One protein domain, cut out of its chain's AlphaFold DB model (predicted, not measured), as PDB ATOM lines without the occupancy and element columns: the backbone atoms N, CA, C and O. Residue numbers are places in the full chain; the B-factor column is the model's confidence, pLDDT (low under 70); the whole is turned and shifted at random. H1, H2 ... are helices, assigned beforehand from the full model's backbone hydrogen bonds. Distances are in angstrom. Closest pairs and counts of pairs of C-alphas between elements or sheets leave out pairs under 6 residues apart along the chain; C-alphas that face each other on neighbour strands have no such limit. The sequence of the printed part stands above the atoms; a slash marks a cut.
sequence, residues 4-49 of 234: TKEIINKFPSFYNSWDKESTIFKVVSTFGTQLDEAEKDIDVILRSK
ATOM      1  N   THR A   4      27.362  -3.292 -30.541       85.12
ATOM      2  CA  THR A   4      28.082  -3.829 -29.383       85.12
ATOM      3  C   THR A   4      27.334  -3.584 -28.071       85.12
ATOM      4  O   THR A   4      27.195  -4.508 -27.278       85.12
ATOM      5  N   LYS A   5      26.784  -2.382 -27.845       85.81
ATOM      6  CA  LYS A   5      25.995  -2.077 -26.637       85.81
ATOM      7  C   LYS A   5      24.672  -2.839 -26.607       85.81
ATOM      8  O   LYS A   5      24.281  -3.325 -25.555       85.81
ATOM      9  N   GLU A   6      24.001  -2.966 -27.750       87.56
ATOM     10  CA  GLU A   6      22.750  -3.729 -27.846       87.56
ATOM     11  C   GLU A   6      22.966  -5.216 -27.562       87.56
ATOM     12  O   GLU A   6      22.143  -5.837 -26.895       87.56
ATOM     13  N   ILE A   7      24.083  -5.781 -28.029       87.81
ATOM     14  CA  ILE A   7      24.452  -7.175 -27.771       87.81
ATOM     15  C   ILE A   7      24.863  -7.356 -26.303       87.81
ATOM     16  O   ILE A   7      24.379  -8.280 -25.657       87.81
ATOM     17  N   ILE A   8      25.689  -6.459 -25.745       89.12
ATOM     18  CA  ILE A   8      26.118  -6.503 -24.334       89.12
ATOM     19  C   ILE A   8      24.920  -6.444 -23.384       89.12
ATOM     20  O   ILE A   8      24.877  -7.206 -22.422       89.12
ATOM     21  N   ASN A   9      23.926  -5.604 -23.678       88.38
ATOM     22  CA  ASN A   9      22.724  -5.462 -22.852       88.38
ATOM     23  C   ASN A   9      21.852  -6.730 -22.803       88.38
ATOM     24  O   ASN A   9      20.961  -6.815 -21.963       88.38
ATOM     25  N   LYS A  10      22.083  -7.709 -23.691       88.69
ATOM     26  CA  LYS A  10      21.407  -9.016 -23.660       88.69
ATOM     27  C   LYS A  10      22.118 -10.036 -22.767       88.69
ATOM     28  O   LYS A  10      21.533 -11.075 -22.469       88.69
ATOM     29  N   PHE A  11      23.358  -9.770 -22.351       87.06
ATOM     30  CA  PHE A  11      24.086 -10.654 -21.444       87.06
ATOM     31  C   PHE A  11      23.687 -10.401 -19.982       87.06
ATOM     32  O   PHE A  11      23.528  -9.248 -19.580       87.06
ATOM     33  N   PRO A  12      23.573 -11.458 -19.158       88.81
ATOM     34  CA  PRO A  12      23.418 -11.317 -17.714       88.81
ATOM     35  C   PRO A  12      24.554 -10.516 -17.076       88.81
ATOM     36  O   PRO A  12      25.712 -10.613 -17.490       88.81
ATOM     37  N   SER A  13      24.239  -9.775 -16.012       81.50
ATOM     38  CA  SER A  13      25.192  -8.854 -15.398       81.50
ATOM     39  C   SER A  13      26.409  -9.541 -14.760       81.50
ATOM     40  O   SER A  13      27.494  -8.979 -14.730       81.50
ATOM     41  N   PHE A  14      26.301 -10.789 -14.311       85.31
ATOM     42  CA  PHE A  14      27.421 -11.471 -13.650       85.31
ATOM     43  C   PHE A  14      28.633 -11.752 -14.563       85.31
ATOM     44  O   PHE A  14      29.713 -12.054 -14.063       85.31
ATOM     45  N   TYR A  15      28.486 -11.645 -15.889       83.50
ATOM     46  CA  TYR A  15      29.587 -11.842 -16.840       83.50
ATOM     47  C   TYR A  15      30.527 -10.632 -16.969       83.50
ATOM     48  O   TYR A  15      31.495 -10.709 -17.728       83.50
ATOM     49  N   ASN A  16      30.250  -9.516 -16.280       83.75
ATOM     50  CA  ASN A  16      31.008  -8.262 -16.398       83.75
ATOM     51  C   ASN A  16      31.220  -7.844 -17.868       83.75
ATOM     52  O   ASN A  16      32.271  -7.339 -18.257       83.75
ATOM     53  N   SER A  17      30.212  -8.078 -18.712       82.88
ATOM     54  CA  SER A  17      30.258  -7.833 -20.157       82.88
ATOM     55  C   SER A  17      30.304  -6.345 -20.521       82.88
ATOM     56  O   SER A  17      30.533  -6.018 -21.682       82.88
ATOM     57  N   TRP A  18      30.095  -5.444 -19.554       81.62
ATOM     58  CA  TRP A  18      30.268  -3.996 -19.707       81.62
ATOM     59  C   TRP A  18      31.717  -3.531 -19.524       81.62
ATOM     60  O   TRP A  18      32.036  -2.405 -19.915       81.62
ATOM     61  N   ASP A  19      32.577  -4.344 -18.902       86.62
ATOM     62  CA  ASP A  19      33.971  -3.988 -18.666       86.62
ATOM     63  C   ASP A  19      34.767  -4.122 -19.966       86.62
ATOM     64  O   ASP A  19      34.825  -5.195 -20.566       86.62
ATOM     65  N   LYS A  20      35.405  -3.030 -20.393       84.81
ATOM     66  CA  LYS A  20      36.185  -2.982 -21.634       84.81
ATOM     67  C   LYS A  20      37.406  -3.897 -21.602       84.81
ATOM     68  O   LYS A  20      37.869  -4.315 -22.665       84.81
ATOM     69  N   GLU A  21      37.910  -4.223 -20.413       86.88
ATOM     70  CA  GLU A  21      39.041  -5.137 -20.277       86.88
ATOM     71  C   GLU A  21      38.647  -6.611 -20.351       86.88
ATOM     72  O   GLU A  21      39.491  -7.448 -20.691       86.88
ATOM     73  N   SER A  22      37.361  -6.922 -20.147       88.00
ATOM     74  CA  SER A  22      36.825  -8.277 -20.239       88.00
ATOM     75  C   SER A  22      37.018  -8.868 -21.636       88.00
ATOM     76  O   SER A  22      36.702  -8.254 -22.660       88.00
ATOM     77  N   THR A  23      37.469 -10.124 -21.690       88.56
ATOM     78  CA  THR A  23      37.564 -10.896 -22.938       88.56
ATOM     79  C   THR A  23      36.212 -10.974 -23.649       88.56
ATOM     80  O   THR A  23      36.156 -10.899 -24.875       88.56
ATOM     81  N   ILE A  24      35.110 -11.050 -22.892       87.00
ATOM     82  CA  ILE A  24      33.748 -11.101 -23.443       87.00
ATOM     83  C   ILE A  24      33.425  -9.799 -24.180       87.00
ATOM     84  O   ILE A  24      32.940  -9.841 -25.310       87.00
ATOM     85  N   PHE A  25      33.752  -8.645 -23.590       89.75
ATOM     86  CA  PHE A  25      33.565  -7.351 -24.245       89.75
ATOM     87  C   PHE A  25      34.378  -7.266 -25.540       89.75
ATOM     88  O   PHE A  25      33.842  -6.880 -26.579       89.75
ATOM     89  N   LYS A  26      35.652  -7.679 -25.511       89.69
ATOM     90  CA  LYS A  26      36.542  -7.672 -26.687       89.69
ATOM     91  C   LYS A  26      35.977  -8.532 -27.827       89.69
ATOM     92  O   LYS A  26      35.883  -8.053 -28.961       89.69
ATOM     93  N   VAL A  27      35.485  -9.735 -27.525       90.31
ATOM     94  CA  VAL A  27      34.818 -10.610 -28.507       90.31
ATOM     95  C   VAL A  27      33.555  -9.948 -29.066       90.31
ATOM     96  O   VAL A  27      33.435  -9.780 -30.280       90.31
ATOM     97  N   VAL A  28      32.641  -9.499 -28.203       90.56
ATOM     98  CA  VAL A  28      31.373  -8.880 -28.627       90.56
ATOM     99  C   VAL A  28      31.600  -7.588 -29.420       90.56
ATOM    100  O   VAL A  28      30.871  -7.311 -30.369       90.56
ATOM    101  N   SER A  29      32.624  -6.804 -29.086       90.38
ATOM    102  CA  SER A  29      32.977  -5.589 -29.828       90.38
ATOM    103  C   SER A  29      33.476  -5.886 -31.243       90.38
ATOM    104  O   SER A  29      33.073  -5.201 -32.185       90.38
ATOM    105  N   THR A  30      34.259  -6.954 -31.411       91.62
ATOM    106  CA  THR A  30      34.741  -7.401 -32.724       91.62
ATOM    107  C   THR A  30      33.572  -7.883 -33.583       91.62
ATOM    108  O   THR A  30      33.415  -7.431 -34.716       91.62
ATOM    109  N   PHE A  31      32.687  -8.714 -33.021       90.94
ATOM    110  CA  PHE A  31      31.473  -9.168 -33.707       90.94
ATOM    111  C   PHE A  31      30.520  -8.017 -34.048       90.94
ATOM    112  O   PHE A  31      29.977  -7.973 -35.147       90.94
ATOM    113  N   GLY A  32      30.323  -7.071 -33.126       91.19
ATOM    114  CA  GLY A  32      29.506  -5.884 -33.371       91.19
ATOM    115  C   GLY A  32      30.044  -5.051 -34.534       91.19
ATOM    116  O   GLY A  32      29.272  -4.658 -35.399       91.19
ATOM    117  N   THR A  33      31.365  -4.865 -34.597       91.31
ATOM    118  CA  THR A  33      32.022  -4.134 -35.694       91.31
ATOM    119  C   THR A  33      31.849  -4.852 -37.032       91.31
ATOM    120  O   THR A  33      31.445  -4.224 -38.007       91.31
ATOM    121  N   GLN A  34      32.065  -6.171 -37.078       91.75
ATOM    122  CA  GLN A  34      31.854  -6.961 -38.299       91.75
ATOM    123  C   GLN A  34      30.396  -6.927 -38.773       91.75
ATOM    124  O   GLN A  34      30.133  -6.861 -39.971       91.75
ATOM    125  N   LEU A  35      29.431  -6.950 -37.848       92.19
ATOM    126  CA  LEU A  35      28.013  -6.823 -38.188       92.19
ATOM    127  C   LEU A  35      27.674  -5.439 -38.752       92.19
ATOM    128  O   LEU A  35      26.898  -5.354 -39.701       92.19
ATOM    129  N   ASP A  36      28.253  -4.376 -38.190       91.75
ATOM    130  CA  ASP A  36      28.075  -3.010 -38.692       91.75
ATOM    131  C   ASP A  36      28.688  -2.840 -40.097       91.75
ATOM    132  O   ASP A  36      28.151  -2.109 -40.929       91.75
ATOM    133  N   GLU A  37      29.809  -3.506 -40.386       92.25
ATOM    134  CA  GLU A  37      30.409  -3.546 -41.727       92.25
ATOM    135  C   GLU A  37      29.536  -4.324 -42.716       92.25
ATOM    136  O   GLU A  37      29.202  -3.800 -43.778       92.25
ATOM    137  N   ALA A  38      29.071  -5.516 -42.337       93.81
ATOM    138  CA  ALA A  38      28.190  -6.325 -43.176       93.81
ATOM    139  C   ALA A  38      26.870  -5.604 -43.512       93.81
ATOM    140  O   ALA A  38      26.366  -5.706 -44.630       93.81
ATOM    141  N   GLU A  39      26.309  -4.843 -42.569       93.00
ATOM    142  CA  GLU A  39      25.114  -4.029 -42.815       93.00
ATOM    143  C   GLU A  39      25.375  -2.924 -43.845       93.00
ATOM    144  O   GLU A  39      24.566  -2.732 -44.755       93.00
ATOM    145  N   LYS A  40      26.527  -2.245 -43.770       93.06
ATOM    146  CA  LYS A  40      26.916  -1.246 -44.779       93.06
ATOM    147  C   LYS A  40      27.058  -1.870 -46.164       93.06
ATOM    148  O   LYS A  40      26.626  -1.260 -47.142       93.06
ATOM    149  N   ASP A  41      27.621  -3.069 -46.252       92.94
ATOM    150  CA  ASP A  41      27.760  -3.781 -47.524       92.94
ATOM    151  C   ASP A  41      26.392  -4.143 -48.115       92.94
ATOM    152  O   ASP A  41      26.141  -3.915 -49.304       92.94
ATOM    153  N   ILE A  42      25.463  -4.622 -47.282       93.56
ATOM    154  CA  ILE A  42      24.076  -4.885 -47.692       93.56
ATOM    155  C   ILE A  42      23.407  -3.598 -48.184       93.56
ATOM    156  O   ILE A  42      22.782  -3.604 -49.246       93.56
ATOM    157  N   ASP A  43      23.565  -2.487 -47.469       92.44
ATOM    158  CA  ASP A  43      23.017  -1.187 -47.861       92.44
ATOM    159  C   ASP A  43      23.536  -0.723 -49.226       92.44
ATOM    160  O   ASP A  43      22.774  -0.195 -50.045       92.44
ATOM    161  N   VAL A  44      24.825  -0.930 -49.502       90.56
ATOM    162  CA  VAL A  44      25.424  -0.622 -50.805       90.56
ATOM    163  C   VAL A  44      24.801  -1.490 -51.901       90.56
ATOM    164  O   VAL A  44      24.385  -0.954 -52.931       90.56
ATOM    165  N   ILE A  45      24.655  -2.797 -51.664       91.12
ATOM    166  CA  ILE A  45      24.027  -3.738 -52.607       91.12
ATOM    167  C   ILE A  45      22.547  -3.404 -52.839       91.12
ATOM    168  O   ILE A  45      22.028  -3.545 -53.945       91.12
ATOM    169  N   LEU A  46      21.821  -2.964 -51.814       91.12
ATOM    170  CA  LEU A  46      20.422  -2.571 -51.968       91.12
ATOM    171  C   LEU A  46      20.296  -1.286 -52.787       91.12
ATOM    172  O   LEU A  46      19.401  -1.184 -53.628       91.12
ATOM    173  N   ARG A  47      21.206  -0.326 -52.596       90.44
ATOM    174  CA  ARG A  47      21.245   0.918 -53.380       90.44
ATOM    175  C   ARG A  47      21.664   0.679 -54.831       90.44
ATOM    176  O   ARG A  47      21.147   1.348 -55.718       90.44
ATOM    177  N   SER A  48      22.535  -0.287 -55.112       91.12
ATOM    178  CA  SER A  48      22.988  -0.564 -56.483       91.12
ATOM    179  C   SER A  48      21.884  -1.077 -57.418       91.12
ATOM    180  O   SER A  48      22.020  -0.992 -58.636       91.12
ATOM    181  N   LYS A  49      20.753  -1.542 -56.873       90.06
ATOM    182  CA  LYS A  49      19.608  -2.050 -57.649       90.06
ATOM    183  C   LYS A  49      18.719  -0.962 -58.251       90.06
ATOM    184  O   LYS A  49      17.946  -1.251 -59.162       90.06
TER     185      LYS A  49
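This is residues 4 to 49 of the 234 residues of an uncharacterized protein of Candidatus Altiarchaeales archaeon WOR_SM1_79 (UniProt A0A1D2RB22). One long, straight helix, H2, makes the long axis of a rod, and one short helix, H1, packs on the first part of it, at residues 25 to 33. Between the two, the chain of residues 9 to 22 makes a wide loop at the end where H2 begins, while residues 37 to 49, of which 37 to 48 belong to H2, stick out freely at the other end. The printed part has 46 residues with two named helices, H1 then H2 along the chain, no named strand, and the class all helix. It is only just loose, close to extended, with a radius of gyration of the C-alphas of 13.8 A, and it spans 46 by 17 by 9 A.

H2, residues 23 to 48, and H1, residues 4 to 8, touch, with 9 pairs of C-alphas within 8 A. The closest C-alphas are those of Thr 4 and Gly 32, 4.7 A apart. H2 touches H1 with residues 25 to 33 alone, and the two centres are 12.4 A apart. In both H1 and H2 every O i to N i+4 pair is within hydrogen-bond range.

H2 has 26 residues and measures 38.0 A from C-alpha 23 at (37.564, -10.896, -22.938) to C-alpha 48 at (22.988, -0.564, -56.483). H1 has 5 residues and measures 6.0 A, beginning with C-alpha 4 at (28.082, -3.829, -29.383).

The two C-alphas farthest apart are those of Phe 14 and Lys 49, 45.7 A. Without residues 37 to 49, which stand free, the body has 33 residues and spans 26 by 18 by 9 A. The link from H1 to H2, 14 residues, is long. The printed part has no cut; its mean pLDDT is 89.0, and no printed residue is under 70.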